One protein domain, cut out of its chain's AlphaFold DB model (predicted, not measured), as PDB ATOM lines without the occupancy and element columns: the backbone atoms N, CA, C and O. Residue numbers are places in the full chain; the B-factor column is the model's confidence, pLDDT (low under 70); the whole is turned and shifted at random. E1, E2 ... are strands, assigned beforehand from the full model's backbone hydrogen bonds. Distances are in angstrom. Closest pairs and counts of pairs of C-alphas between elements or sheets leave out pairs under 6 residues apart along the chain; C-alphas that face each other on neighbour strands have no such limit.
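Overview. This is residues 6 to 72 of the 78 residues of an uncharacterized protein of Sphingopyxis fribergensis (UniProt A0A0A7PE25). There is little regular structure: a small sheet of three strands, with the winding loops of residues 11 to 42 toward one end and a long, narrow loop, residues 50 to 68, reaching far out at the other. The 67 printed residues hold no named helix; 15 are in strands E1, E2 and E3, class all strand, a meander, each strand the antiparallel neighbour of the one before. The whole is loose and elongated, with a radius of gyration of the C-alphas of 15.5 A and spans of 48 by 28 by 17 A.

Along the chain. E1, residues 6 to 10, begins at C-alpha 6 (-5.711, 15.617, -116.150). E2, residues 43 to 49, is 17.4 A long. E3, residues 69 to 71, ends at C-alpha 71 (-6.268, 16.706, -106.542).

Arrangement. Hairpin E1 and E2 has N 8 and O 45 at 2.8 A, within hydrogen-bond range. Hairpin E2 and E3 has N 48 and O 70 at 2.8 A. Edge strands E1 and E3 are apart.

Size, cuts and confidence. The C-alphas farthest apart, of Asp 30 and Pro 57, are 48.5 A apart. Both links are long. The printed part has no cut. Residues 19 to 21 and 51 to 68 have pLDDT under 70.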
ATOM      1  N   GLU A   6      -6.711  16.398-115.427       82.62
ATOM      2  CA  GLU A   6      -5.711  15.617-116.150       82.62
ATOM      3  C   GLU A   6      -5.010  14.616-115.231       82.62
ATOM      4  O   GLU A   6      -4.815  14.857-114.043       82.62
ATOM      5  N   LYS A   7      -4.632  13.455-115.771       84.62
ATOM      6  CA  LYS A   7      -3.847  12.474-115.017       84.62
ATOM      7  C   LYS A   7      -2.386  12.908-114.979       84.62
ATOM      8  O   LYS A   7      -1.821  13.268-116.009       84.62
ATOM      9  N   ARG A   8      -1.777  12.829-113.799       86.44
ATOM     10  CA  ARG A   8      -0.347  13.036-113.561       86.44
ATOM     11  C   ARG A   8       0.183  11.987-112.596       86.44
ATOM     12  O   ARG A   8      -0.551  11.515-111.728       86.44
ATOM     13  N   ALA A   9       1.456  11.645-112.736       86.56
ATOM     14  CA  ALA A   9       2.167  10.839-111.754       86.56
ATOM     15  C   ALA A   9       2.922  11.781-110.824       86.56
ATOM     16  O   ALA A   9       3.623  12.681-111.283       86.56
ATOM     17  N   LEU A  10       2.730  11.604-109.525       86.31
ATOM     18  CA  LEU A  10       3.298  12.449-108.490       86.31
ATOM     19  C   LEU A  10       4.376  11.661-107.762       86.31
ATOM     20  O   LEU A  10       4.121  10.583-107.227       86.31
ATOM     21  N   CYS A  11       5.582  12.208-107.747       88.12
ATOM     22  CA  CYS A  11       6.658  11.691-106.925       88.12
ATOM     23  C   CYS A  11       6.560  12.268-105.505       88.12
ATOM     24  O   CYS A  11       6.143  13.414-105.327       88.12
ATOM     25  N   GLY A  12       7.002  11.507-104.499       81.75
ATOM     26  CA  GLY A  12       7.042  11.957-103.103       81.75
ATOM     27  C   GLY A  12       7.890  13.215-102.869       81.75
ATOM     28  O   GLY A  12       7.630  13.949-101.924       81.75
ATOM     29  N   CYS A  13       8.848  13.519-103.756       83.19
ATOM     30  CA  CYS A  13       9.629  14.763-103.709       83.19
ATOM     31  C   CYS A  13       8.866  16.014-104.186       83.19
ATOM     32  O   CYS A  13       9.403  17.114-104.127       83.19
ATOM     33  N   GLY A  14       7.638  15.860-104.692       80.62
ATOM     34  CA  GLY A  14       6.817  16.959-105.206       80.62
ATOM     35  C   GLY A  14       6.890  17.156-106.722       80.62
ATOM     36  O   GLY A  14       6.094  17.922-107.268       80.62
ATOM     37  N   ARG A  15       7.773  16.443-107.440       83.44
ATOM     38  CA  ARG A  15       7.782  16.490-108.909       83.44
ATOM     39  C   ARG A  15       6.542  15.803-109.481       83.44
ATOM     40  O   ARG A  15       6.219  14.672-109.117       83.44
ATOM     41  N   ALA A  16       5.883  16.473-110.421       83.25
ATOM     42  CA  ALA A  16       4.769  15.924-111.183       83.25
ATOM     43  C   ALA A  16       5.202  15.613-112.619       83.25
ATOM     44  O   ALA A  16       5.788  16.455-113.300       83.25
ATOM     45  N   PHE A  17       4.854  14.425-113.098       83.75
ATOM     46  CA  PHE A  17       5.100  13.983-114.461       83.75
ATOM     47  C   PHE A  17       3.795  14.010-115.247       83.75
ATOM     48  O   PHE A  17       2.782  13.423-114.848       83.75
ATOM     49  N   HIS A  18       3.835  14.711-116.374       75.31
ATOM     50  CA  HIS A  18       2.767  14.737-117.356       75.31
ATOM     51  C   HIS A  18       3.211  13.887-118.541       75.31
ATOM     52  O   HIS A  18       4.048  14.323-119.327       75.31
ATOM     53  N   ALA A  19       2.711  12.657-118.640       66.75
ATOM     54  CA  ALA A  19       3.173  11.752-119.674       66.75
ATOM     55  C   ALA A  19       2.006  10.901-120.209       66.75
ATOM     56  O   ALA A  19       1.327  10.153-119.501       66.75
ATOM     57  N   TRP A  20       1.723  11.123-121.491       68.50
ATOM     58  CA  TRP A  20       0.679  10.475-122.273       68.50
ATOM     59  C   TRP A  20       1.321   9.937-123.545       68.50
ATOM     60  O   TRP A  20       2.046  10.658-124.228       68.50
ATOM     61  N   ARG A  21       1.020   8.689-123.903       64.00
ATOM     62  CA  ARG A  21       1.378   8.095-125.193       64.00
ATOM     63  C   ARG A  21       0.091   7.804-125.954       64.00
ATOM     64  O   ARG A  21      -0.585   6.803-125.720       64.00
ATOM     65  N   GLY A  22      -0.295   8.731-126.829       75.50
ATOM     66  CA  GLY A  22      -1.611   8.706-127.466       75.50
ATOM     67  C   GLY A  22      -2.728   8.901-126.435       75.50
ATOM     68  O   GLY A  22      -2.791   9.940-125.787       75.50
ATOM     69  N   LYS A  23      -3.603   7.900-126.278       72.31
ATOM     70  CA  LYS A  23      -4.717   7.915-125.305       72.31
ATOM     71  C   LYS A  23      -4.377   7.247-123.966       72.31
ATOM     72  O   LYS A  23      -5.212   7.238-123.066       72.31
ATOM     73  N   THR A  24      -3.179   6.682-123.834       72.56
ATOM     74  CA  THR A  24      -2.761   5.940-122.641       72.56
ATOM     75  C   THR A  24      -1.877   6.820-121.769       72.56
ATOM     76  O   THR A  24      -0.915   7.413-122.254       72.56
ATOM     77  N   PHE A  25      -2.198   6.901-120.480       76.50
ATOM     78  CA  PHE A  25      -1.334   7.548-119.498       76.50
ATOM     79  C   PHE A  25      -0.132   6.639-119.205       76.50
ATOM     80  O   PHE A  25      -0.325   5.464-118.894       76.50
ATOM     81  N   PHE A  26       1.087   7.161-119.321       77.75
ATOM     82  CA  PHE A  26       2.322   6.393-119.151       77.75
ATOM     83  C   PHE A  26       3.451   7.314-118.712       77.75
ATOM     84  O   PHE A  26       3.608   8.361-119.317       77.75
ATOM     85  N   VAL A  27       4.259   6.917-117.728       80.56
ATOM     86  CA  VAL A  27       5.422   7.687-117.265       80.56
ATOM     87  C   VAL A  27       6.684   7.181-117.969       80.56
ATOM     88  O   VAL A  27       7.132   6.065-117.712       80.56
ATOM     89  N   ASP A  28       7.252   8.013-118.844       80.25
ATOM     90  CA  ASP A  28       8.422   7.698-119.690       80.25
ATOM     91  C   ASP A  28       9.771   7.920-118.989       80.25
ATOM     92  O   ASP A  28      10.771   8.278-119.600       80.25
ATOM     93  N   VAL A  29       9.786   7.760-117.668       83.50
ATOM     94  CA  VAL A  29      11.007   7.762-116.863       83.50
ATOM     95  C   VAL A  29      10.992   6.536-115.969       83.50
ATOM     96  O   VAL A  29       9.944   6.194-115.423       83.50
ATOM     97  N   ASP A  30      12.139   5.881-115.815       87.12
ATOM     98  CA  ASP A  30      12.267   4.731-114.915       87.12
ATOM     99  C   ASP A  30      12.405   5.170-113.452       87.12
ATOM    100  O   ASP A  30      11.920   4.494-112.547       87.12
ATOM    101  N   CYS A  31      13.001   6.341-113.214       90.62
ATOM    102  CA  CYS A  31      13.133   6.937-111.892       90.62
ATOM    103  C   CYS A  31      12.974   8.463-111.929       90.62
ATOM    104  O   CYS A  31      13.149   9.118-112.960       90.62
ATOM    105  N   CYS A  32      12.615   9.049-110.786       89.38
ATOM    106  CA  CYS A  32      12.555  10.493-110.622       89.38
ATOM    107  C   CYS A  32      13.973  11.084-110.703       89.38
ATOM    108  O   CYS A  32      14.816  10.702-109.892       89.38
ATOM    109  N   PRO A  33      14.240  12.063-111.583       88.75
ATOM    110  CA  PRO A  33      15.581  12.626-111.706       88.75
ATOM    111  C   PRO A  33      16.020  13.461-110.492       88.75
ATOM    112  O   PRO A  33      17.214  13.685-110.332       88.75
ATOM    113  N   ASP A  34      15.093  13.901-109.631       88.31
ATOM    114  CA  ASP A  34      15.442  14.711-108.450       88.31
ATOM    115  C   ASP A  34      15.757  13.872-107.209       88.31
ATOM    116  O   ASP A  34      16.559  14.280-106.376       88.31
ATOM    117  N   CYS A  35      15.104  12.718-107.045       90.81
ATOM    118  CA  CYS A  35      15.201  11.930-105.809       90.81
ATOM    119  C   CYS A  35      15.442  10.432-106.029       90.81
ATOM    120  O   CYS A  35      15.529   9.686-105.060       90.81
ATOM    121  N   GLY A  36      15.525   9.972-107.279       91.12
ATOM    122  CA  GLY A  36      15.819   8.579-107.625       91.12
ATOM    123  C   GLY A  36      14.687   7.580-107.373       91.12
ATOM    124  O   GLY A  36      14.861   6.401-107.664       91.12
ATOM    125  N   VAL A  37      13.528   8.022-106.870       91.94
ATOM    126  CA  VAL A  37      12.357   7.159-106.625       91.94
ATOM    127  C   VAL A  37      11.921   6.464-107.914       91.94
ATOM    128  O   VAL A  37      11.807   7.121-108.952       91.94
ATOM    129  N   SER A  38      11.663   5.156-107.843       90.00
ATOM    130  CA  SER A  38      11.206   4.363-108.986       90.00
ATOM    131  C   SER A  38       9.874   4.881-109.520       90.00
ATOM    132  O   SER A  38       9.033   5.377-108.767       90.00
ATOM    133  N   ARG A  39       9.641   4.724-110.825       86.38
ATOM    134  CA  ARG A  39       8.330   4.956-111.446       86.38
ATOM    135  C   ARG A  39       7.208   4.219-110.724       86.38
ATOM    136  O   ARG A  39       6.116   4.770-110.602       86.38
ATOM    137  N   ASP A  40       7.474   3.004-110.260       86.62
ATOM    138  CA  ASP A  40       6.464   2.144-109.639       86.62
ATOM    139  C   ASP A  40       6.006   2.677-108.271       86.62
ATOM    140  O   ASP A  40       4.874   2.434-107.856       86.62
ATOM    141  N   ASP A  41       6.847   3.482-107.618       86.31
ATOM    142  CA  ASP A  41       6.543   4.160-106.355       86.31
ATOM    143  C   ASP A  41       5.868   5.531-106.567       86.31
ATOM    144  O   ASP A  41       5.508   6.222-105.609       86.31
ATOM    145  N   MET A  42       5.694   5.972-107.821       86.50
ATOM    146  CA  MET A  42       5.004   7.224-108.130       86.50
ATOM    147  C   MET A  42       3.488   7.047-108.068       86.50
ATOM    148  O   MET A  42       2.902   6.103-108.599       86.50
ATOM    149  N   VAL A  43       2.812   8.029-107.481       86.56
ATOM    150  CA  VAL A  43       1.370   7.964-107.261       86.56
ATOM    151  C   VAL A  43       0.636   8.660-108.400       86.56
ATOM    152  O   VAL A  43       0.737   9.873-108.579       86.56
ATOM    153  N   VAL A  44      -0.171   7.915-109.155       85.94
ATOM    154  CA  VAL A  44      -1.016   8.505-110.202       85.94
ATOM    155  C   VAL A  44      -2.247   9.166-109.579       85.94
ATOM    156  O   VAL A  44      -3.006   8.549-108.822       85.94
ATOM    157  N   ARG A  45      -2.465  10.440-109.909       84.44
ATOM    158  CA  ARG A  45      -3.624  11.234-109.489       84.44
ATOM    159  C   ARG A  45      -4.211  11.989-110.666       84.44
ATOM    160  O   ARG A  45      -3.521  12.331-111.619       84.44
ATOM    161  N   THR A  46      -5.512  12.244-110.595       84.75
ATOM    162  CA  THR A  46      -6.147  13.208-111.494       84.75
ATOM    163  C   THR A  46      -6.073  14.563-110.814       84.75
ATOM    164  O   THR A  46      -6.567  14.697-109.699       84.75
ATOM    165  N   VAL A  47      -5.439  15.537-111.450       82.25
ATOM    166  CA  VAL A  47      -5.244  16.880-110.915       82.25
ATOM    167  C   VAL A  47      -5.820  17.925-111.860       82.25
ATOM    168  O   VAL A  47      -5.974  17.674-113.050       82.25
ATOM    169  N   ARG A  48      -6.159  19.098-111.341       83.19
ATOM    170  CA  ARG A  48      -6.571  20.261-112.128       83.19
ATOM    171  C   ARG A  48      -5.758  21.457-111.678       83.19
ATOM    172  O   ARG A  48      -5.580  21.666-110.483       83.19
ATOM    173  N   TRP A  49      -5.286  22.257-112.623       74.94
ATOM    174  CA  TRP A  49      -4.662  23.528-112.284       74.94
ATOM    175  C   TRP A  49      -5.716  24.478-111.702       74.94
ATOM    176  O   TRP A  49      -6.685  24.794-112.388       74.94
ATOM    177  N   ASN A  50      -5.558  24.925-110.456       73.12
ATOM    178  CA  ASN A  50      -6.412  25.957-109.874       73.12
ATOM    179  C   ASN A  50      -5.551  27.130-109.388       73.12
ATOM    180  O   ASN A  50      -5.138  27.149-108.237       73.12
ATOM    181  N   PRO A  51      -5.217  28.106-110.245       64.25
ATOM    182  CA  PRO A  51      -4.427  29.240-109.798       64.25
ATOM    183  C   PRO A  51      -5.267  30.094-108.839       64.25
ATOM    184  O   PRO A  51      -6.432  30.365-109.147       64.25
ATOM    185  N   PRO A  52      -4.711  30.566-107.709       60.72
ATOM    186  CA  PRO A  52      -5.419  31.518-106.871       60.72
ATOM    187  C   PRO A  52      -5.581  32.813-107.671       60.72
ATOM    188  O   PRO A  52      -4.603  33.450-108.067       60.72
ATOM    189  N   VAL A  53      -6.831  33.161-107.970       65.50
ATOM    190  CA  VAL A  53      -7.169  34.409-108.650       65.50
ATOM    191  C   VAL A  53      -7.368  35.479-107.587       65.50
ATOM    192  O   VAL A  53      -8.297  35.394-106.788       65.50
ATOM    193  N   TYR A  54      -6.501  36.490-107.584       58.78
ATOM    194  CA  TYR A  54      -6.675  37.671-106.742       58.78
ATOM    195  C   TYR A  54      -7.394  38.764-107.533       58.78
ATOM    196  O   TYR A  54      -6.875  39.255-108.538       58.78
ATOM    197  N   GLU A  55      -8.575  39.167-107.066       55.41
ATOM    198  CA  GLU A  55      -9.276  40.353-107.561       55.41
ATOM    199  C   GLU A  55      -9.044  41.513-106.586       55.41
ATOM    200  O   GLU A  55      -9.314  41.407-105.392       55.41
ATOM    201  N   GLY A  56      -8.501  42.627-107.081       58.28
ATOM    202  CA  GLY A  56      -8.235  43.820-106.281       58.28
ATOM    203  C   GLY A  56      -8.476  45.101-107.081       58.28
ATOM    204  O   GLY A  56      -8.371  45.079-108.309       58.28
ATOM    205  N   PRO A  57      -8.761  46.236-106.416       54.91
ATOM    206  CA  PRO A  57      -9.227  47.468-107.067       54.91
ATOM    207  C   PRO A  57      -8.230  48.085-108.065       54.91
ATOM    208  O   PRO A  57      -8.625  48.881-108.912       54.91
ATOM    209  N   TRP A  58      -6.956  47.684-108.015       56.59
ATOM    210  CA  TRP A  58      -5.893  48.141-108.918       56.59
ATOM    211  C   TRP A  58      -5.628  47.203-110.107       56.59
ATOM    212  O   TRP A  58      -4.939  47.585-111.052       56.59
ATOM    213  N   TYR A  59      -6.187  45.990-110.101       48.72
ATOM    214  CA  TYR A  59      -5.862  44.948-111.070       48.72
ATOM    215  C   TYR A  59      -7.075  44.613-111.942       48.72
ATOM    216  O   TYR A  59      -7.781  43.639-111.714       48.72
ATOM    217  N   ARG A  60      -7.263  45.345-113.048       52.91
ATOM    218  CA  ARG A  60      -8.057  44.860-114.205       52.91
ATOM    219  C   ARG A  60      -7.336  43.747-114.992       52.91
ATOM    220  O   ARG A  60      -7.573  43.562-116.183       52.91
ATOM    221  N   ARG A  61      -6.394  43.045-114.361       50.19
ATOM    222  CA  ARG A  61      -5.607  41.951-114.933       50.19
ATOM    223  C   ARG A  61      -5.586  40.829-113.909       50.19
ATOM    224  O   ARG A  61      -5.108  41.032-112.800       50.19
ATOM    225  N   THR A  62      -6.109  39.671-114.287       54.50
ATOM    226  CA  THR A  62      -6.019  38.437-113.506       54.50
ATOM    227  C   THR A  62      -4.543  38.121-113.259       54.50
ATOM    228  O   THR A  62      -3.830  37.751-114.192       54.50
ATOM    229  N   LEU A  63      -4.066  38.304-112.025       52.69
ATOM    230  CA  LEU A  63      -2.751  37.818-111.616       52.69
ATOM    231  C   LEU A  63      -2.888  36.322-111.327       52.69
ATOM    232  O   LEU A  63      -3.563  35.928-110.381       52.69
ATOM    233  N   VAL A  64      -2.291  35.494-112.183       56.22
ATOM    234  CA  VAL A  64      -2.175  34.048-111.969       56.22
ATOM    235  C   VAL A  64      -0.878  33.821-111.193       56.22
ATOM    236  O   VAL A  64       0.201  33.929-111.770       56.22
ATOM    237  N   CYS A  65      -0.961  33.552-109.888       51.47
ATOM    238  CA  CYS A  65       0.204  33.113-109.112       51.47
ATOM    239  C   CYS A  65       0.566  31.655-109.446       51.47
ATOM    240  O   CYS A  65      -0.295  30.856-109.827       51.47
ATOM    241  N   GLU A  66       1.844  31.300-109.286       48.41
ATOM    242  CA  GLU A  66       2.325  29.933-109.489       48.41
ATOM    243  C   GLU A  66       1.754  28.984-108.419       48.41
ATOM    244  O   GLU A  66       2.119  29.057-107.252       48.41
ATOM    245  N   GLY A  67       0.887  28.058-108.841       61.31
ATOM    246  CA  GLY A  67       0.773  26.727-108.237       61.31
ATOM    247  C   GLY A  67      -0.247  26.530-107.123       61.31
ATOM    248  O   GLY A  67       0.099  26.698-105.966       61.31
ATOM    249  N   LEU A  68      -1.425  25.979-107.449       61.06
ATOM    250  CA  LEU A  68      -2.231  25.166-106.519       61.06
ATOM    251  C   LEU A  68      -2.968  24.078-107.324       61.06
ATOM    252  O   LEU A  68      -4.113  24.240-107.743       61.06
ATOM    253  N   TRP A  69      -2.289  22.974-107.636       73.12
ATOM    254  CA  TRP A  69      -2.962  21.827-108.252       73.12
ATOM    255  C   TRP A  69      -4.019  21.281-107.289       73.12
ATOM    256  O   TRP A  69      -3.702  20.865-106.179       73.12
ATOM    257  N   GLU A  70      -5.271  21.235-107.724       78.94
ATOM    258  CA  GLU A  70      -6.313  20.496-107.026       78.94
ATOM    259  C   GLU A  70      -6.173  19.019-107.361       78.94
ATOM    260  O   GLU A  70      -6.078  18.654-108.532       78.94
ATOM    261  N   ILE A  71      -6.195  18.154-106.351       79.88
ATOM    262  CA  ILE A  71      -6.268  16.706-106.542       79.88
ATOM    263  C   ILE A  71      -7.744  16.325-106.564       79.88
ATOM    264  O   ILE A  71      -8.486  16.676-105.648       79.88
ATOM    265  N   LYS A  72      -8.180  15.599-107.598       79.50
ATOM    266  CA  LYS A  72      -9.550  15.094-107.670       79.50
ATOM    267  C   LYS A  72      -9.735  14.135-106.493       79.50
ATOM    268  O   LYS A  72      -9.009  13.135-106.452       79.50
TER     269      LYS A  72